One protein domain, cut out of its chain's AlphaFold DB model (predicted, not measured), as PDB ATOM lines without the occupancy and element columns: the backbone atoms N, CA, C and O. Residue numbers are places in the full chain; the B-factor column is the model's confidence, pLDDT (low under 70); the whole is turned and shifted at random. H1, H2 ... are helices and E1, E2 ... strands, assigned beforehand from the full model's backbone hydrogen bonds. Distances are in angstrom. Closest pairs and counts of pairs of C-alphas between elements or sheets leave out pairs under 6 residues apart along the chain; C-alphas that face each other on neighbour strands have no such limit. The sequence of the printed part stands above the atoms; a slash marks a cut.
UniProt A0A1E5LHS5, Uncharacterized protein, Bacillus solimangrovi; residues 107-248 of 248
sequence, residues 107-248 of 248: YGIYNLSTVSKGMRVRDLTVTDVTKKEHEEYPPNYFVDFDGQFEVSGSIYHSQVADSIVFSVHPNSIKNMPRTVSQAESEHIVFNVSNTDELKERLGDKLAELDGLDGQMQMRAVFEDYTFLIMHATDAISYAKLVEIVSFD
ATOM      1  N   TYR A 107     -13.899  -5.375  -7.953       91.19
ATOM      2  CA  TYR A 107     -13.934  -4.662  -9.237       91.19
ATOM      3  C   TYR A 107     -13.188  -3.325  -9.220       91.19
ATOM      4  O   TYR A 107     -12.820  -2.814 -10.288       91.19
ATOM      5  N   GLY A 108     -12.886  -2.789  -8.035       93.81
ATOM      6  CA  GLY A 108     -12.254  -1.478  -7.857       93.81
ATOM      7  C   GLY A 108     -13.204  -0.310  -8.078       93.81
ATOM      8  O   GLY A 108     -12.744   0.807  -8.291       93.81
ATOM      9  N   ILE A 109     -14.509  -0.583  -8.093       93.06
ATOM     10  CA  ILE A 109     -15.555   0.407  -8.327       93.06
ATOM     11  C   ILE A 109     -16.281   0.645  -7.011       93.06
ATOM     12  O   ILE A 109     -16.851  -0.289  -6.453       93.06
ATOM     13  N   TYR A 110     -16.270   1.881  -6.525       92.88
ATOM     14  CA  TYR A 110     -16.917   2.251  -5.269       92.88
ATOM     15  C   TYR A 110     -17.961   3.349  -5.472       92.88
ATOM     16  O   TYR A 110     -17.911   4.123  -6.433       92.88
ATOM     17  N   ASN A 111     -18.917   3.411  -4.547       90.19
ATOM     18  CA  ASN A 111     -19.951   4.433  -4.520       90.19
ATOM     19  C   ASN A 111     -19.584   5.526  -3.507       90.19
ATOM     20  O   ASN A 111     -19.286   5.239  -2.351       90.19
ATOM     21  N   LEU A 112     -19.625   6.791  -3.927       90.19
ATOM     22  CA  LEU A 112     -19.280   7.933  -3.073       90.19
ATOM     23  C   LEU A 112     -20.235   8.115  -1.892       90.19
ATOM     24  O   LEU A 112     -19.845   8.680  -0.874       90.19
ATOM     25  N   SER A 113     -21.485   7.661  -2.008       87.00
ATOM     26  CA  SER A 113     -22.454   7.783  -0.918       87.00
ATOM     27  C   SER A 113     -22.251   6.753   0.194       87.00
ATOM     28  O   SER A 113     -22.728   6.987   1.305       87.00
ATOM     29  N   THR A 114     -21.553   5.645  -0.077       89.38
ATOM     30  CA  THR A 114     -21.399   4.523   0.867       89.38
ATOM     31  C   THR A 114     -19.947   4.169   1.187       89.38
ATOM     32  O   THR A 114     -19.689   3.417   2.133       89.38
ATOM     33  N   VAL A 115     -18.981   4.742   0.459       93.56
ATOM     34  CA  VAL A 115     -17.554   4.595   0.759       93.56
ATOM     35  C   VAL A 115     -17.248   5.073   2.176       93.56
ATOM     36  O   VAL A 115     -17.742   6.099   2.643       93.56
ATOM     37  N   SER A 116     -16.436   4.299   2.888       95.00
ATOM     38  CA  SER A 116     -16.094   4.558   4.284       95.00
ATOM     39  C   SER A 116     -14.672   4.111   4.592       95.00
ATOM     40  O   SER A 116     -14.114   3.235   3.931       95.00
ATOM     41  N   LYS A 117     -14.078   4.728   5.618       96.88
ATOM     42  CA  LYS A 117     -12.746   4.375   6.111       96.88
ATOM     43  C   LYS A 117     -12.648   2.880   6.434       96.88
ATOM     44  O   LYS A 117     -13.512   2.325   7.108       96.88
ATOM     45  N   GLY A 118     -11.564   2.253   5.990       96.38
ATOM     46  CA  GLY A 118     -11.295   0.824   6.132       96.38
ATOM     47  C   GLY A 118     -11.911  -0.044   5.032       96.38
ATOM     48  O   GLY A 118     -11.616  -1.236   4.982       96.38
ATOM     49  N   MET A 119     -12.736   0.520   4.143       96.12
ATOM     50  CA  MET A 119     -13.234  -0.199   2.973       96.12
ATOM     51  C   MET A 119     -12.072  -0.546   2.039       96.12
ATOM     52  O   MET A 119     -11.237   0.306   1.730       96.12
ATOM     53  N   ARG A 120     -12.035  -1.796   1.574       96.44
ATOM     54  CA  ARG A 120     -11.107  -2.220   0.526       96.44
ATOM     55  C   ARG A 120     -11.698  -1.923  -0.841       96.44
ATOM     56  O   ARG A 120     -12.849  -2.260  -1.109       96.44
ATOM     57  N   VAL A 121     -10.892  -1.327  -1.708       96.00
ATOM     58  CA  VAL A 121     -11.223  -1.078  -3.109       96.00
ATOM     59  C   VAL A 121     -10.052  -1.599  -3.927       96.00
ATOM     60  O   VAL A 121      -9.007  -0.953  -3.993       96.00
ATOM     61  N   ARG A 122     -10.201  -2.797  -4.509       92.69
ATOM     62  CA  ARG A 122      -9.069  -3.589  -5.025       92.69
ATOM     63  C   ARG A 122      -8.001  -3.810  -3.948       92.69
ATOM     64  O   ARG A 122      -8.290  -4.227  -2.822       92.69
ATOM     65  N   ASP A 123      -6.761  -3.533  -4.319       92.44
ATOM     66  CA  ASP A 123      -5.569  -3.711  -3.514       92.44
ATOM     67  C   ASP A 123      -5.332  -2.522  -2.572       92.44
ATOM     68  O   ASP A 123      -4.427  -2.579  -1.744       92.44
ATOM     69  N   LEU A 124      -6.173  -1.480  -2.644       96.19
ATOM     70  CA  LEU A 124      -6.072  -0.282  -1.821       96.19
ATOM     71  C   LEU A 124      -7.119  -0.268  -0.707       96.19
ATOM     72  O   LEU A 124      -8.189  -0.878  -0.801       96.19
ATOM     73  N   THR A 125      -6.812   0.470   0.356       97.25
ATOM     74  CA  THR A 125      -7.698   0.656   1.512       97.25
ATOM     75  C   THR A 125      -8.020   2.128   1.695       97.25
ATOM     76  O   THR A 125      -7.123   2.963   1.706       97.25
ATOM     77  N   VAL A 126      -9.297   2.453   1.889       97.75
ATOM     78  CA  VAL A 126      -9.734   3.823   2.173       97.75
ATOM     79  C   VAL A 126      -9.239   4.244   3.560       97.75
ATOM     80  O   VAL A 126      -9.598   3.622   4.563       97.75
ATOM     81  N   THR A 127      -8.448   5.308   3.650       97.62
ATOM     82  CA  THR A 127      -7.888   5.815   4.915       97.62
ATOM     83  C   THR A 127      -8.674   6.976   5.500       97.62
ATOM     84  O   THR A 127      -8.756   7.091   6.732       97.62
ATOM     85  N   ASP A 128      -9.289   7.787   4.644       97.38
ATOM     86  CA  ASP A 128     -10.183   8.870   5.030       97.38
ATOM     87  C   ASP A 128     -11.264   9.125   3.975       97.38
ATOM     88  O   ASP A 128     -11.084   8.865   2.784       97.38
ATOM     89  N   VAL A 129     -12.411   9.620   4.441       95.56
ATOM     90  CA  VAL A 129     -13.506  10.088   3.589       95.56
ATOM     91  C   VAL A 129     -14.000  11.406   4.158       95.56
ATOM     92  O   VAL A 129     -14.665  11.439   5.195       95.56
ATOM     93  N   THR A 130     -13.724  12.494   3.450       94.12
ATOM     94  CA  THR A 130     -14.225  13.819   3.803       94.12
ATOM     95  C   THR A 130     -15.314  14.231   2.815       94.12
ATOM     96  O   THR A 130     -15.090  14.333   1.610       94.12
ATOM     97  N   LYS A 131     -16.512  14.502   3.346       91.00
ATOM     98  CA  LYS A 131     -17.660  15.031   2.600       91.00
ATOM     99  C   LYS A 131     -17.929  16.466   3.037       91.00
ATOM    100  O   LYS A 131     -18.158  16.716   4.220       91.00
ATOM    101  N   LYS A 132     -17.912  17.408   2.095       88.44
ATOM    102  CA  LYS A 132     -18.248  18.816   2.355       88.44
ATOM    103  C   LYS A 132     -19.551  19.160   1.646       88.44
ATOM    104  O   LYS A 132     -19.581  19.252   0.421       88.44
ATOM    105  N   GLU A 133     -20.611  19.317   2.432       85.38
ATOM    106  CA  GLU A 133     -21.931  19.716   1.939       85.38
ATOM    107  C   GLU A 133     -21.920  21.170   1.450       85.38
ATOM    108  O   GLU A 133     -21.194  22.014   1.984       85.38
ATOM    109  N   HIS A 134     -22.754  21.461   0.455       78.81
ATOM    110  CA  HIS A 134     -23.003  22.805  -0.054       78.81
ATOM    111  C   HIS A 134     -24.514  22.991  -0.241       78.81
ATOM    112  O   HIS A 134     -25.210  22.037  -0.576       78.81
ATOM    113  N   GLU A 135     -25.038  24.200  -0.023       76.50
ATOM    114  CA  GLU A 135     -26.487  24.448  -0.133       76.50
ATOM    115  C   GLU A 135     -26.980  24.393  -1.590       76.50
ATOM    116  O   GLU A 135     -28.064  23.884  -1.860       76.50
ATOM    117  N   GLU A 136     -26.172  24.887  -2.533       81.75
ATOM    118  CA  GLU A 136     -26.554  25.032  -3.951       81.75
ATOM    119  C   GLU A 136     -25.965  23.975  -4.907       81.75
ATOM    120  O   GLU A 136     -26.372  23.907  -6.066       81.75
ATOM    121  N   TYR A 137     -25.013  23.151  -4.456       79.38
ATOM    122  CA  TYR A 137     -24.277  22.209  -5.314       79.38
ATOM    123  C   TYR A 137     -24.219  20.818  -4.681       79.38
ATOM    124  O   TYR A 137     -24.320  20.708  -3.456       79.38
ATOM    125  N   PRO A 138     -24.020  19.749  -5.477       82.44
ATOM    126  CA  PRO A 138     -23.740  18.442  -4.907       82.44
ATOM    127  C   PRO A 138     -22.484  18.493  -4.014       82.44
ATOM    128  O   PRO A 138     -21.596  19.323  -4.241       82.44
ATOM    129  N   PRO A 139     -22.403  17.630  -2.987       85.69
ATOM    130  CA  PRO A 139     -21.309  17.655  -2.029       85.69
ATOM    131  C   PRO A 139     -19.961  17.393  -2.694       85.69
ATOM    132  O   PRO A 139     -19.842  16.555  -3.589       85.69
ATOM    133  N   ASN A 140     -18.927  18.066  -2.193       88.56
ATOM    134  CA  ASN A 140     -17.555  17.765  -2.577       88.56
ATOM    135  C   ASN A 140     -17.077  16.529  -1.809       88.56
ATOM    136  O   ASN A 140     -17.299  16.419  -0.595       88.56
ATOM    137  N   TYR A 141     -16.379  15.638  -2.507       90.81
ATOM    138  CA  TYR A 141     -15.862  14.391  -1.955       90.81
ATOM    139  C   TYR A 141     -14.343  14.345  -2.054       90.81
ATOM    140  O   TYR A 141     -13.768  14.646  -3.099       90.81
ATOM    141  N   PHE A 142     -13.727  13.920  -0.957       93.81
ATOM    142  CA  PHE A 142     -12.300  13.671  -0.817       93.81
ATOM    143  C   PHE A 142     -12.171  12.253  -0.262       93.81
ATOM    144  O   PHE A 142     -12.700  11.975   0.819       93.81
ATOM    145  N   VAL A 143     -11.555  11.349  -1.018       96.50
ATOM    146  CA  VAL A 143     -11.375   9.952  -0.605       96.50
ATOM    147  C   VAL A 143      -9.904   9.605  -0.720       96.50
ATOM    148  O   VAL A 143      -9.371   9.564  -1.829       96.50
ATOM    149  N   ASP A 144      -9.279   9.352   0.423       97.50
ATOM    150  CA  ASP A 144      -7.867   9.001   0.514       97.50
ATOM    151  C   ASP A 144      -7.711   7.482   0.534       97.50
ATOM    152  O   ASP A 144      -8.445   6.771   1.230       97.50
ATOM    153  N   PHE A 145      -6.738   6.985  -0.222       97.81
ATOM    154  CA  PHE A 145      -6.413   5.573  -0.339       97.81
ATOM    155  C   PHE A 145      -4.957   5.322   0.050       97.81
ATOM    156  O   PHE A 145      -4.054   6.032  -0.382       97.81
ATOM    157  N   ASP A 146      -4.742   4.261   0.822       96.44
ATOM    158  CA  ASP A 146      -3.428   3.677   1.095       96.44
ATOM    159  C   ASP A 146      -3.225   2.408   0.261       96.44
ATOM    160  O   ASP A 146      -4.185   1.712  -0.098       96.44
ATOM    161  N   GLY A 147      -1.963   2.102  -0.028       95.69
ATOM    162  CA  GLY A 147      -1.532   1.033  -0.919       95.69
ATOM    163  C   GLY A 147      -0.937   1.545  -2.230       95.69
ATOM    164  O   GLY A 147      -0.989   2.731  -2.553       95.69
ATOM    165  N   GLN A 148      -0.362   0.613  -2.988       97.06
ATOM    166  CA  GLN A 148       0.302   0.894  -4.257       97.06
ATOM    167  C   GLN A 148      -0.484   0.323  -5.433       97.06
ATOM    168  O   GLN A 148      -1.119  -0.727  -5.320       97.06
ATOM    169  N   PHE A 149      -0.409   0.993  -6.578       96.44
ATOM    170  CA  PHE A 149      -1.030   0.540  -7.818       96.44
ATOM    171  C   PHE A 149      -0.142   0.830  -9.024       96.44
ATOM    172  O   PHE A 149       0.484   1.884  -9.118       96.44
ATOM    173  N   GLU A 150      -0.114  -0.114  -9.964       97.31
ATOM    174  CA  GLU A 150       0.609   0.012 -11.230       97.31
ATOM    175  C   GLU A 150      -0.358   0.386 -12.359       97.31
ATOM    176  O   GLU A 150      -1.347  -0.315 -12.630       97.31
ATOM    177  N   VAL A 151      -0.042   1.471 -13.062       96.94
ATOM    178  CA  VAL A 151      -0.796   1.940 -14.225       96.94
ATOM    179  C   VAL A 151       0.113   2.358 -15.366       96.94
ATOM    180  O   VAL A 151       1.217   2.860 -15.172       96.94
ATOM    181  N   SER A 152      -0.378   2.138 -16.582       97.69
ATOM    182  CA  SER A 152       0.174   2.715 -17.806       97.69
ATOM    183  C   SER A 152      -0.609   3.972 -18.166       97.69
ATOM    184  O   SER A 152      -1.817   4.052 -17.920       97.69
ATOM    185  N   GLY A 153       0.068   4.953 -18.742       97.00
ATOM    186  CA  GLY A 153      -0.519   6.239 -19.078       97.00
ATOM    187  C   GLY A 153       0.527   7.218 -19.577       97.00
ATOM    188  O   GLY A 153       1.656   6.839 -19.871       97.00
ATOM    189  N   SER A 154       0.144   8.483 -19.666       95.62
ATOM    190  CA  SER A 154       1.010   9.548 -20.157       95.62
ATOM    191  C   SER A 154       1.229  10.604 -19.090       95.62
ATOM    192  O   SER A 154       0.266  11.066 -18.478       95.62
ATOM    193  N   ILE A 155       2.475  11.031 -18.912       95.00
ATOM    194  CA  ILE A 155       2.791  12.252 -18.169       95.00
ATOM    195  C   ILE A 155       2.885  13.442 -19.116       95.00
ATOM    196  O   ILE A 155       3.382  13.302 -20.232       95.00
ATOM    197  N   TYR A 156       2.430  14.608 -18.669       93.00
ATOM    198  CA  TYR A 156       2.551  15.871 -19.399       93.00
ATOM    199  C   TYR A 156       2.475  17.067 -18.443       93.00
ATOM    200  O   TYR A 156       2.019  16.947 -17.301       93.00
ATOM    201  N   HIS A 157       2.920  18.232 -18.911       89.44
ATOM    202  CA  HIS A 157       2.791  19.480 -18.163       89.44
ATOM    203  C   HIS A 157       1.409  20.102 -18.396       89.44
ATOM    204  O   HIS A 157       1.063  20.478 -19.518       89.44
ATOM    205  N   SER A 158       0.604  20.243 -17.344       84.81
ATOM    206  CA  SER A 158      -0.695  20.909 -17.437       84.81
ATOM    207  C   SER A 158      -0.526  22.418 -17.314       84.81
ATOM    208  O   SER A 158      -0.115  22.922 -16.274       84.81
ATOM    209  N   GLN A 159      -0.901  23.161 -18.358       77.88
ATOM    210  CA  GLN A 159      -0.917  24.631 -18.312       77.88
ATOM    211  C   GLN A 159      -1.991  25.185 -17.368       77.88
ATOM    212  O   GLN A 159      -1.858  26.300 -16.878       77.88
ATOM    213  N   VAL A 160      -3.060  24.418 -17.131       73.38
ATOM    214  CA  VAL A 160      -4.177  24.829 -16.267       73.38
ATOM    215  C   VAL A 160      -3.804  24.681 -14.794       73.38
ATOM    216  O   VAL A 160      -4.124  25.549 -13.989       73.38
ATOM    217  N   ALA A 161      -3.114  23.591 -14.447       70.06
ATOM    218  CA  ALA A 161      -2.775  23.264 -13.064       70.06
ATOM    219  C   ALA A 161      -1.352  23.689 -12.653       70.06
ATOM    220  O   ALA A 161      -1.009  23.552 -11.482       70.06
ATOM    221  N   ASP A 162      -0.544  24.189 -13.598       81.31
ATOM    222  CA  ASP A 162       0.885  24.502 -13.416       81.31
ATOM    223  C   ASP A 162       1.650  23.356 -12.718       81.31
ATOM    224  O   ASP A 162       2.417  23.543 -11.773       81.31
ATOM    225  N   SER A 163       1.357  22.124 -13.145       87.19
ATOM    226  CA  SER A 163       1.805  20.886 -12.503       87.19
ATOM    227  C   SER A 163       2.060  19.776 -13.527       87.19
ATOM    228  O   SER A 163       1.563  19.814 -14.658       87.19
ATOM    229  N   ILE A 164       2.823  18.752 -13.120       90.62
ATOM    230  CA  ILE A 164       2.942  17.516 -13.900       90.62
ATOM    231  C   ILE A 164       1.759  16.607 -13.573       90.62
ATOM    232  O   ILE A 164       1.502  16.261 -12.415       90.62
ATOM    233  N   VAL A 165       1.057  16.212 -14.625       93.62
ATOM    234  CA  VAL A 165      -0.168  15.426 -14.567       93.62
ATOM    235  C   VAL A 165       0.064  14.073 -15.228       93.62
ATOM    236  O   VAL A 165       0.789  13.977 -16.216       93.62
ATOM    237  N   PHE A 166      -0.571  13.037 -14.688       95.62
ATOM    238  CA  PHE A 166      -0.637  11.703 -15.266       95.62
ATOM    239  C   PHE A 166      -2.052  11.437 -15.792       95.62
ATOM    240  O   PHE A 166      -3.017  11.458 -15.025       95.62
ATOM    241  N   SER A 167      -2.187  11.163 -17.089       95.12
ATOM    242  CA  SER A 167      -3.420  10.647 -17.687       95.12
ATOM    243  C   SER A 167      -3.326   9.135 -17.828       95.12
ATOM    244  O   SER A 167      -2.425   8.609 -18.478       95.12
ATOM    245  N   VAL A 168      -4.254   8.421 -17.199       96.25
ATOM    246  CA  VAL A 168      -4.260   6.959 -17.170       96.25
ATOM    247  C   VAL A 168      -4.760   6.421 -18.505       96.25
ATOM    248  O   VAL A 168      -5.825   6.809 -18.983       96.25
ATOM    249  N   HIS A 169      -4.025   5.477 -19.087       95.81
ATOM    250  CA  HIS A 169      -4.454   4.796 -20.302       95.81
ATOM    251  C   HIS A 169      -5.728   3.966 -20.023       95.81
ATOM    252  O   HIS A 169      -5.762   3.255 -19.011       95.81
ATOM    253  N   PRO A 170      -6.739   3.939 -20.919       92.62
ATOM    254  CA  PRO A 170      -8.016   3.249 -20.677       92.62
ATOM    255  C   PRO A 170      -7.876   1.795 -20.194       92.62
ATOM    256  O   PRO A 170      -8.501   1.376 -19.222       92.62
ATOM    257  N   ASN A 171      -6.949   1.038 -20.789       91.88
ATOM    258  CA  ASN A 171      -6.682  -0.359 -20.405       91.88
ATOM    259  C   ASN A 171      -6.136  -0.551 -18.972       91.88
ATOM    260  O   ASN A 171      -6.213  -1.664 -18.441       91.88
ATOM    261  N   SER A 172      -5.594   0.502 -18.351       93.81
ATOM    262  CA  SER A 172      -5.045   0.492 -16.992       93.81
ATOM    263  C   SER A 172      -5.999   1.054 -15.939       93.81
ATOM    264  O   SER A 172      -5.780   0.803 -14.757       93.81
ATOM    265  N   ILE A 173      -7.098   1.713 -16.325       92.19
ATOM    266  CA  ILE A 173      -8.080   2.295 -15.386       92.19
ATOM    267  C   ILE A 173      -8.630   1.254 -14.404       92.19
ATOM    268  O   ILE A 173      -8.863   1.542 -13.230       92.19
ATOM    269  N   LYS A 174      -8.790   0.005 -14.853       91.31
ATOM    270  CA  LYS A 174      -9.276  -1.095 -14.008       91.31
ATOM    271  C   LYS A 174      -8.370  -1.427 -12.814       91.31
ATOM    272  O   LYS A 174      -8.847  -2.088 -11.891       91.31
ATOM    273  N   ASN A 175      -7.108  -0.996 -12.839       92.44
ATOM    274  CA  ASN A 175      -6.126  -1.219 -11.776       92.44
ATOM    275  C   ASN A 175      -6.196  -0.155 -10.668       92.44
ATOM    276  O   ASN A 175      -5.466  -0.261  -9.691       92.44
ATOM    277  N   MET A 176      -7.057   0.857 -10.807       93.25
ATOM    278  CA  MET A 176      -7.217   1.932  -9.829       93.25
ATOM    279  C   MET A 176      -8.590   1.897  -9.151       93.25
ATOM    280  O   MET A 176      -9.573   1.466  -9.777       93.25
ATOM    281  N   PRO A 177      -8.693   2.414  -7.911       94.38
ATOM    282  CA  PRO A 177      -9.971   2.813  -7.342       94.38
ATOM    283  C   PRO A 177     -10.631   3.862  -8.232       94.38
ATOM    284  O   PRO A 177     -10.018   4.870  -8.591       94.38
ATOM    285  N   ARG A 178     -11.896   3.636  -8.580       93.25
ATOM    286  CA  ARG A 178     -12.667   4.560  -9.411       93.25
ATOM    287  C   ARG A 178     -14.145   4.536  -9.065       93.25
ATOM    288  O   ARG A 178     -14.674   3.544  -8.569       93.25
ATOM    289  N   THR A 179     -14.822   5.629  -9.368       91.50
ATOM    290  CA  THR A 179     -16.286   5.691  -9.325       91.50
ATOM    291  C   THR A 179     -16.895   5.080 -10.589       91.50
ATOM    292  O   THR A 179     -16.197   4.858 -11.580       91.50
ATOM    293  N   VAL A 180     -18.210   4.838 -10.583       86.25
ATOM    294  CA  VAL A 180     -18.946   4.398 -11.786       86.25
ATOM    295  C   VAL A 180     -18.751   5.389 -12.937       86.25
ATOM    296  O   VAL A 180     -18.378   4.982 -14.029       86.25
ATOM    297  N   SER A 181     -18.876   6.692 -12.670       85.38
ATOM    298  CA  SER A 181     -18.708   7.732 -13.695       85.38
ATOM    299  C   SER A 181     -17.319   7.714 -14.345       85.38
ATOM    300  O   SER A 181     -17.211   7.877 -15.557       85.38
ATOM    301  N   GLN A 182     -16.258   7.456 -13.575       89.50
ATOM    302  CA  GLN A 182     -14.904   7.307 -14.122       89.50
ATOM    303  C   GLN A 182     -14.707   5.999 -14.894       89.50
ATOM    304  O   GLN A 182     -13.886   5.936 -15.807       89.50
ATOM    305  N   ALA A 183     -15.424   4.938 -14.515       86.56
ATOM    306  CA  ALA A 183     -15.422   3.692 -15.270       86.56
ATOM    307  C   ALA A 183     -16.140   3.851 -16.622       86.56
ATOM    308  O   ALA A 183     -15.712   3.241 -17.593       86.56
ATOM    309  N   GLU A 184     -17.184   4.680 -16.688       83.88
ATOM    310  CA  GLU A 184     -17.935   4.980 -17.916       83.88
ATOM    311  C   GLU A 184     -17.208   5.956 -18.842       83.88
ATOM    312  O   GLU A 184     -17.234   5.783 -20.058       83.88
ATOM    313  N   SER A 185     -16.571   6.989 -18.285       86.44
ATOM    314  CA  SER A 185     -15.856   7.989 -19.083       86.44
ATOM    315  C   SER A 185     -14.535   7.473 -19.650       86.44
ATOM    316  O   SER A 185     -13.974   8.114 -20.538       86.44
ATOM    317  N   GLU A 186     -14.017   6.365 -19.106       87.44
ATOM    318  CA  GLU A 186     -12.683   5.825 -19.388       87.44
ATOM    319  C   GLU A 186     -11.581   6.896 -19.306       87.44
ATOM    320  O   GLU A 186     -10.569   6.841 -20.007       87.44
ATOM    321  N   HIS A 187     -11.770   7.877 -18.422       88.00
ATOM    322  CA  HIS A 187     -10.854   8.991 -18.265       88.00
ATOM    323  C   HIS A 187     -10.552   9.233 -16.788       88.00
ATOM    324  O   HIS A 187     -11.413   9.648 -16.010       88.00
ATOM    325  N   ILE A 188      -9.300   8.974 -16.407       92.69
ATOM    326  CA  ILE A 188      -8.757   9.297 -15.088       92.69
ATOM    327  C   ILE A 188      -7.475  10.091 -15.289       92.69
ATOM    328  O   ILE A 188      -6.587   9.696 -16.045       92.69
ATOM    329  N   VAL A 189      -7.401  11.214 -14.587       93.44
ATOM    330  CA  VAL A 189      -6.268  12.129 -14.597       93.44
ATOM    331  C   VAL A 189      -5.962  12.512 -13.156       93.44
ATOM    332  O   VAL A 189      -6.888  12.750 -12.376       93.44
ATOM    333  N   PHE A 190      -4.684  12.549 -12.789       94.88
ATOM    334  CA  PHE A 190      -4.254  12.978 -11.461       94.88
ATOM    335  C   PHE A 190      -2.916  13.726 -11.490       94.88
ATOM    336  O   PHE A 190      -2.067  13.491 -12.345       94.88
ATOM    337  N   ASN A 191      -2.721  14.630 -10.535       95.31
ATOM    338  CA  ASN A 191      -1.458  15.315 -10.283       95.31
ATOM    339  C   ASN A 191      -0.446  14.369  -9.628       95.31
ATOM    340  O   ASN A 191      -0.798  13.623  -8.710       95.31
ATOM    341  N   VAL A 192       0.825  14.459 -10.031       95.69
ATOM    342  CA  VAL A 192       1.914  13.748  -9.346       95.69
ATOM    343  C   VAL A 192       2.460  14.615  -8.211       95.69
ATOM    344  O   VAL A 192       3.117  15.632  -8.445       95.69
ATOM    345  N   SER A 193       2.185  14.228  -6.965       94.75
ATOM    346  CA  SER A 193       2.416  15.078  -5.788       94.75
ATOM    347  C   SER A 193       3.900  15.303  -5.462       94.75
ATOM    348  O   SER A 193       4.287  16.410  -5.095       94.75
ATOM    349  N   ASN A 194       4.761  14.301  -5.651       95.12
ATOM    350  CA  ASN A 194       6.218  14.394  -5.484       95.12
ATOM    351  C   ASN A 194       6.919  14.779  -6.799       95.12
ATOM    352  O   ASN A 194       7.796  14.075  -7.298       95.12
ATOM    353  N   THR A 195       6.529  15.926  -7.358       92.25
ATOM    354  CA  THR A 195       7.015  16.408  -8.663       92.25
ATOM    355  C   THR A 195       8.548  16.498  -8.755       92.25
ATOM    356  O   THR A 195       9.103  16.186  -9.804       92.25
ATOM    357  N   ASP A 196       9.251  16.888  -7.688       93.25
ATOM    358  CA  ASP A 196      10.720  16.997  -7.711       93.25
ATOM    359  C   ASP A 196      11.405  15.633  -7.876       93.25
ATOM    360  O   ASP A 196      12.331  15.491  -8.673       93.25
ATOM    361  N   GLU A 197      10.893  14.607  -7.193       94.38
ATOM    362  CA  GLU A 197      11.387  13.235  -7.315       94.38
ATOM    363  C   GLU A 197      11.071  12.648  -8.698       94.38
ATOM    364  O   GLU A 197      11.904  11.961  -9.292       94.38
ATOM    365  N   LEU A 198       9.894  12.959  -9.254       93.88
ATOM    366  CA  LEU A 198       9.572  12.610 -10.638       93.88
ATOM    367  C   LEU A 198      10.575  13.251 -11.608       93.88
ATOM    368  O   LEU A 198      11.120  12.553 -12.459       93.88
ATOM    369  N   LYS A 199      10.854  14.554 -11.473       92.69
ATOM    370  CA  LYS A 199      11.818  15.268 -12.326       92.69
ATOM    371  C   LYS A 199      13.215  14.653 -12.243       92.69
ATOM    372  O   LYS A 199      13.846  14.460 -13.279       92.69
ATOM    373  N   GLU A 200      13.674  14.299 -11.042       93.94
ATOM    374  CA  GLU A 200      14.958  13.617 -10.843       93.94
ATOM    375  C   GLU A 200      15.005  12.265 -11.571       93.94
ATOM    376  O   GLU A 200      15.977  11.970 -12.265       93.94
ATOM    377  N   ARG A 201      13.936  11.465 -11.475       93.62
ATOM    378  CA  ARG A 201      13.847  10.143 -12.120       93.62
ATOM    379  C   ARG A 201      13.703  10.209 -13.639       93.62
ATOM    380  O   ARG A 201      14.152   9.291 -14.322       93.62
ATOM    381  N   LEU A 202      13.079  11.258 -14.170       92.25
ATOM    382  CA  LEU A 202      13.009  11.493 -15.614       92.25
ATOM    383  C   LEU A 202      14.376  11.898 -16.180       92.25
ATOM    384  O   LEU A 202      14.726  11.485 -17.286       92.25
ATOM    385  N   GLY A 203      15.164  12.677 -15.434       92.31
ATOM    386  CA  GLY A 203      16.471  13.151 -15.887       92.31
ATOM    387  C   GLY A 203      16.368  13.864 -17.238       92.31
ATOM    388  O   GLY A 203      15.534  14.749 -17.421       92.31
ATOM    389  N   ASP A 204      17.172  13.435 -18.212       89.88
ATOM    390  CA  ASP A 204      17.216  14.036 -19.554       89.88
ATOM    391  C   ASP A 204      15.879  13.942 -20.315       89.88
ATOM    392  O   ASP A 204      15.605  14.756 -21.196       89.88
ATOM    393  N   LYS A 205      15.015  12.986 -19.946       89.19
ATOM    394  CA  LYS A 205      13.686  12.802 -20.543       89.19
ATOM    395  C   LYS A 205      12.714  13.927 -20.217       89.19
ATOM    396  O   LYS A 205      11.716  14.083 -20.912       89.19
ATOM    397  N   LEU A 206      12.996  14.723 -19.186       87.50
ATOM    398  CA  LEU A 206      12.161  15.864 -18.821       87.50
ATOM    399  C   LEU A 206      12.026  16.864 -19.979       87.50
ATOM    400  O   LEU A 206      10.945  17.406 -20.184       87.50
ATOM    401  N   ALA A 207      13.081  17.028 -20.783       86.12
ATOM    402  CA  ALA A 207      13.065  17.896 -21.959       86.12
ATOM    403  C   ALA A 207      12.068  17.438 -23.042       86.12
ATOM    404  O   ALA A 207      11.669  18.237 -23.882       86.12
ATOM    405  N   GLU A 208      11.638  16.169 -23.033       86.00
ATOM    406  CA  GLU A 208      10.599  15.661 -23.943       86.00
ATOM    407  C   GLU A 208       9.193  16.170 -23.556       86.00
ATOM    408  O   GLU A 208       8.277  16.134 -24.376       86.00
ATOM    409  N   LEU A 209       9.016  16.675 -22.327       86.31
ATOM    410  CA  LEU A 209       7.768  17.296 -21.866       86.31
ATOM    411  C   LEU A 209       7.699  18.797 -22.183       86.31
ATOM    412  O   LEU A 209       6.626  19.393 -22.077       86.31
ATOM    413  N   ASP A 210       8.814  19.412 -22.586       79.06
ATOM    414  CA  ASP A 210       8.881  20.836 -22.904       79.06
ATOM    415  C   ASP A 210       8.269  21.102 -24.295       79.06
ATOM    416  O   ASP A 210       8.920  20.987 -25.333       79.06
ATOM    417  N   GLY A 211       6.985  21.468 -24.341       68.50
ATOM    418  CA  GLY A 211       6.277  21.803 -25.582       68.50
ATOM    419  C   GLY A 211       4.757  21.825 -25.421       68.50
ATOM    420  O   GLY A 211       4.227  21.362 -24.417       68.50
ATOM    421  N   LEU A 212       4.033  22.360 -26.413       64.62
ATOM    422  CA  LEU A 212       2.559  22.423 -26.382       64.62
ATOM    423  C   LEU A 212       1.895  21.033 -26.357       64.62
ATOM    424  O   LEU A 212       0.821  20.901 -25.782       64.62
ATOM    425  N   ASP A 213       2.563  20.021 -26.918       74.81
ATOM    426  CA  ASP A 213       2.088  18.633 -27.002       74.81
ATOM    427  C   ASP A 213       3.033  17.650 -26.279       74.81
ATOM    428  O   ASP A 213       3.047  16.454 -26.576       74.81
ATOM    429  N   GLY A 214       3.880  18.160 -25.373       85.00
ATOM    430  CA  GLY A 214       4.875  17.367 -24.656       85.00
ATOM    431  C   GLY A 214       4.210  16.342 -23.743       85.00
ATOM    432  O   GLY A 214       3.752  16.677 -22.650       85.00
ATOM    433  N   GLN A 215       4.155  15.092 -24.195       92.25
ATOM    434  CA  GLN A 215       3.654  13.965 -23.422       92.25
ATOM    435  C   GLN A 215       4.588  12.769 -23.558       92.25
ATOM    436  O   GLN A 215       5.141  12.513 -24.628       92.25
ATOM    437  N   MET A 216       4.712  11.999 -22.485       93.62
ATOM    438  CA  MET A 216       5.519  10.788 -22.462       93.62
ATOM    439  C   MET A 216       4.698   9.622 -21.947       93.62
ATOM    440  O   MET A 216       4.155   9.691 -20.845       93.62
ATOM    441  N   GLN A 217       4.637   8.548 -22.734       95.50
ATOM    442  CA  GLN A 217       4.033   7.299 -22.295       95.50
ATOM    443  C   GLN A 217       4.958   6.596 -21.307       95.50
ATOM    444  O   GLN A 217       6.167   6.475 -21.517       95.50
ATOM    445  N   MET A 218       4.380   6.132 -20.210       96.00
ATOM    446  CA  MET A 218       5.102   5.375 -19.209       96.00
ATOM    447  C   MET A 218       4.171   4.469 -18.419       96.00
ATOM    448  O   MET A 218       2.964   4.688 -18.282       96.00
ATOM    449  N   ARG A 219       4.790   3.463 -17.822       97.88
ATOM    450  CA  ARG A 219       4.185   2.601 -16.825       97.88
ATOM    451  C   ARG A 219       4.865   2.845 -15.495       97.88
ATOM    452  O   ARG A 219       6.093   2.826 -15.413       97.88
ATOM    453  N   ALA A 220       4.070   3.085 -14.464       97.56
ATOM    454  CA  ALA A 220       4.570   3.476 -13.159       97.56
ATOM    455  C   ALA A 220       3.713   2.946 -12.017       97.56
ATOM    456  O   ALA A 220       2.530   2.641 -12.185       97.56
ATOM    457  N   VAL A 221       4.355   2.858 -10.858       97.81
ATOM    458  CA  VAL A 221       3.736   2.541  -9.577       97.81
ATOM    459  C   VAL A 221       3.522   3.838  -8.813       97.81
ATOM    460  O   VAL A 221       4.440   4.656  -8.689       97.81
ATOM    461  N   PHE A 222       2.317   4.002  -8.284       97.88
ATOM    462  CA  PHE A 222       1.917   5.142  -7.473       97.88
ATOM    463  C   PHE A 222       1.376   4.686  -6.116       97.88
ATOM    464  O   PHE A 222       0.918   3.552  -5.978       97.88
ATOM    465  N   GLU A 223       1.417   5.581  -5.135       97.19
ATOM    466  CA  GLU A 223       0.862   5.422  -3.786       97.19
ATOM    467  C   GLU A 223       0.116   6.688  -3.349       97.19
ATOM    468  O   GLU A 223       0.101   7.683  -4.081       97.19
ATOM    469  N   ASP A 224      -0.502   6.649  -2.167       94.88
ATOM    470  CA  ASP A 224      -1.189   7.791  -1.548       94.88
ATOM    471  C   ASP A 224      -2.179   8.476  -2.509       94.88
ATOM    472  O   ASP A 224      -2.144   9.693  -2.719       94.88
ATOM    473  N   TYR A 225      -3.027   7.679  -3.166       96.88
ATOM    474  CA  TYR A 225      -4.003   8.213  -4.112       96.88
ATOM    475  C   TYR A 225      -5.142   8.900  -3.369       96.88
ATOM    476  O   TYR A 225      -5.816   8.282  -2.549       96.88
ATOM    477  N   THR A 226      -5.420  10.144  -3.736       95.94
ATOM    478  CA  THR A 226      -6.627  10.842  -3.307       95.94
ATOM    479  C   THR A 226      -7.505  11.143  -4.497       95.94
ATOM    480  O   THR A 226      -7.121  11.844  -5.439       95.94
ATOM    481  N   PHE A 227      -8.734  10.660  -4.403       94.38
ATOM    482  CA  PHE A 227      -9.804  11.019  -5.304       94.38
ATOM    483  C   PHE A 227     -10.488  12.315  -4.861       94.38
ATOM    484  O   PHE A 227     -10.869  12.463  -3.696       94.38
ATOM    485  N   LEU A 228     -10.699  13.215  -5.820       91.06
ATOM    486  CA  LEU A 228     -11.318  14.519  -5.614       91.06
ATOM    487  C   LEU A 228     -12.497  14.722  -6.569       91.06
ATOM    488  O   LEU A 228     -12.343  14.610  -7.783       91.06
ATOM    489  N   ILE A 229     -13.655  15.105  -6.028       86.81
ATOM    490  CA  ILE A 229     -14.717  15.780  -6.788       86.81
ATOM    491  C   ILE A 229     -14.995  17.123  -6.134       86.81
ATOM    492  O   ILE A 229     -15.395  17.186  -4.968       86.81
ATOM    493  N   MET A 230     -14.830  18.188  -6.918       83.19
ATOM    494  CA  MET A 230     -15.211  19.540  -6.534       83.19
ATOM    495  C   MET A 230     -15.976  20.222  -7.669       83.19
ATOM    496  O   MET A 230     -15.413  20.516  -8.717       83.19
ATOM    497  N   HIS A 231     -17.260  20.510  -7.456       72.25
ATOM    498  CA  HIS A 231     -18.149  21.013  -8.515       72.25
ATOM    499  C   HIS A 231     -17.868  22.459  -8.965       72.25
ATOM    500  O   HIS A 231     -18.390  22.884  -9.992       72.25
ATOM    501  N   ALA A 232     -17.057  23.211  -8.218       62.28
ATOM    502  CA  ALA A 232     -16.793  24.633  -8.462       62.28
ATOM    503  C   ALA A 232     -15.328  24.948  -8.827       62.28
ATOM    504  O   ALA A 232     -14.946  26.118  -8.831       62.28
ATOM    505  N   THR A 233     -14.489  23.939  -9.078       62.72
ATOM    506  CA  THR A 233     -13.039  24.125  -9.269       62.72
ATOM    507  C   THR A 233     -12.450  23.095 -10.227       62.72
ATOM    508  O   THR A 233     -12.936  21.969 -10.267       62.72
ATOM    509  N   ASP A 234     -11.316  23.422 -10.849       62.12
ATOM    510  CA  ASP A 234     -10.474  22.490 -11.621       62.12
ATOM    511  C   ASP A 234      -9.683  21.516 -10.718       62.12
ATOM    512  O   ASP A 234      -8.512  21.223 -10.957       62.12
ATOM    513  N   ALA A 235     -10.286  21.048  -9.621       64.81
ATOM    514  CA  ALA A 235      -9.620  20.132  -8.706       64.81
ATOM    515  C   ALA A 235      -9.415  18.780  -9.392       64.81
ATOM    516  O   ALA A 235     -10.363  18.143  -9.849       64.81
ATOM    517  N   ILE A 236      -8.162  18.347  -9.428       82.88
ATOM    518  CA  ILE A 236      -7.729  17.086 -10.017       82.88
ATOM    519  C   ILE A 236      -7.190  16.221  -8.879       82.88
ATOM    520  O   ILE A 236      -6.448  16.724  -8.031       82.88
ATOM    521  N   SER A 237      -7.561  14.935  -8.873       93.06
ATOM    522  CA  SER A 237      -7.025  13.894  -7.982       93.06
ATOM    523  C   SER A 237      -5.495  13.942  -7.896       93.06
ATOM    524  O   SER A 237      -4.837  14.504  -8.768       93.06
ATOM    525  N   TYR A 238      -4.886  13.322  -6.889       95.00
ATOM    526  CA  TYR A 238      -3.425  13.265  -6.786       95.00
ATOM    527  C   TYR A 238      -2.932  11.889  -6.366       95.00
ATOM    528  O   TYR A 238      -3.649  11.145  -5.707       95.00
ATOM    529  N   ALA A 239      -1.710  11.552  -6.767       97.25
ATOM    530  CA  ALA A 239      -0.992  10.371  -6.305       97.25
ATOM    531  C   ALA A 239       0.506  10.668  -6.238       97.25
ATOM    532  O   ALA A 239       1.014  11.552  -6.933       97.25
ATOM    533  N   LYS A 240       1.226   9.911  -5.419       97.38
ATOM    534  CA  LYS A 240       2.675  10.000  -5.283       97.38
ATOM    535  C   LYS A 240       3.346   8.930  -6.138       97.38
ATOM    536  O   LYS A 240       2.965   7.767  -6.084       97.38
ATOM    537  N   LEU A 241       4.345   9.306  -6.930       97.62
ATOM    538  CA  LEU A 241       5.149   8.361  -7.701       97.62
ATOM    539  C   LEU A 241       6.043   7.539  -6.767       97.62
ATOM    540  O   LEU A 241       6.808   8.105  -5.989       97.62
ATOM    541  N   VAL A 242       6.013   6.219  -6.922       97.75
ATOM    542  CA  VAL A 242       6.905   5.278  -6.228       97.75
ATOM    543  C   VAL A 242       8.006   4.786  -7.155       97.75
ATOM    544  O   VAL A 242       9.174   4.742  -6.768       97.75
ATOM    545  N   GLU A 243       7.651   4.407  -8.384       97.38
ATOM    546  CA  GLU A 243       8.563   3.779  -9.341       97.38
ATOM    547  C   GLU A 243       8.140   4.033 -10.789       97.38
ATOM    548  O   GLU A 243       6.955   4.001 -11.111       97.38
ATOM    549  N   ILE A 244       9.123   4.241 -11.671       97.12
ATOM    550  CA  ILE A 244       8.928   4.173 -13.122       97.12
ATOM    551  C   ILE A 244       9.339   2.770 -13.562       97.12
ATOM    552  O   ILE A 244      10.512   2.419 -13.478       97.12
ATOM    553  N   VAL A 245       8.374   1.980 -14.025       97.25
ATOM    554  CA  VAL A 245       8.581   0.587 -14.443       97.25
ATOM    555  C   VAL A 245       9.159   0.530 -15.854       97.25
ATOM    556  O   VAL A 245      10.086  -0.230 -16.128       97.25
ATOM    557  N   SER A 246       8.600   1.318 -16.773       96.31
ATOM    558  CA  SER A 246       9.082   1.427 -18.151       96.31
ATOM    559  C   SER A 246       8.620   2.724 -18.808       96.31
ATOM    560  O   SER A 246       7.589   3.285 -18.437       96.31
ATOM    561  N   PHE A 247       9.380   3.166 -19.806       93.06
ATOM    562  CA  PHE A 247       8.930   4.130 -20.808       93.06
ATOM    563  C   PHE A 247       8.542   3.353 -22.065       93.06
ATOM    564  O   PHE A 247       9.233   2.382 -22.394       93.06
ATOM    565  N   ASP A 248       7.470   3.778 -22.728       82.25
ATOM    566  CA  ASP A 248       6.994   3.175 -23.979       82.25
ATOM    567  C   ASP A 248       7.370   4.036 -25.194       82.25
ATOM    568  O   ASP A 248       7.331   5.285 -25.080       82.25
TER     569      ASP A 248
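AT A GLANCE: This is residues 107 to 248 of the 248 residues of an uncharacterized protein of Bacillus solimangrovi (UniProt A0A1E5LHS5). A small closed barrel of five strands, E3, E4, E5, E7 and E6 round the ring, has its wall drawn out to one side by the hairpin of E1 and E2, which pairs along the last part of the long strand E6. H3 packs on the outside of the barrel, far from that hairpin; H1 packs outside on E3, with H2 near it. The printed part has 142 residues, in the order E1 E2 E3 E4 H1 H2 E5 H3 E6 E7, class mixed, helices and strands. The sheet is mixed: E5 and E7 are parallel, and the other neighbours are antiparallel. The whole is compact, radius of gyration of the C-alphas 15.3 A, spanning 46 by 32 by 26 A.

HOW THE PARTS SIT: Residues 107 to 123 hold no named element. E1, residues 124 to 132, and E2, residues 140 to 146, form a hairpin, with N 127 and O 144 2.8 A apart. E3, residues 149 to 158, and E4, residues 163 to 168, form another, with N 154 and O 167 at 2.8 A. H1, residues 170 to 175, is on the barrel, outside it, at a height of 6.8 A over the sheet; its closest C-alphas to E3 are Ser 172 and Val 151, 5.3 A. H2, residues 180 to 185, is not on the barrel; it is close to H1 but not clearly touching, with closest C-alphas Ala 183 and Ile 173 at 7.5 A. E5, residues 189 to 192, is antiparallel to E4, with N 166 and O 190 at 2.8 A. H3, residues 195 to 209, is on the barrel, outside it, at a height of 8.2 A over the sheet. E6, residues 215 to 229, bends by 108 degrees at residue 218; its Gln 215 and Leu 209 are its closest C-alphas to H3, 5.5 A. E6 has E3 and E2 on one side, with N 153 and O 218 at 2.9 A and N 143 and O 227 at 3.0 A. E7, residues 237 to 247, is on the other side of E6, N 226 and O 238 at 2.8 A, and pairs with E5, N 191 and O 237 at 2.8 A. Every O i to N i+4 pair is within hydrogen-bond range in H2; the counts are 0 of 2 in H1 and 5 of 11 in H3, against 2 of 3 and 11 of 12 for O i to N i+3.

IN THESE COORDINATES: E1 begins at C-alpha 124 (-6.072, -0.282, -1.821) and is 23.0 A long; E6 is 24.8 A, E7 22.7 A, E3 22.5 A and H3 13.3 A. E7 ends at C-alpha 247 (8.930, 4.130, -20.808).

THE WHOLE: The C-alphas farthest apart, Glu 135 and Asp 204, are 48.9 A apart. The printed part has no cut and no long link. Residues 211 to 212 and 232 to 235 have pLDDT under 70.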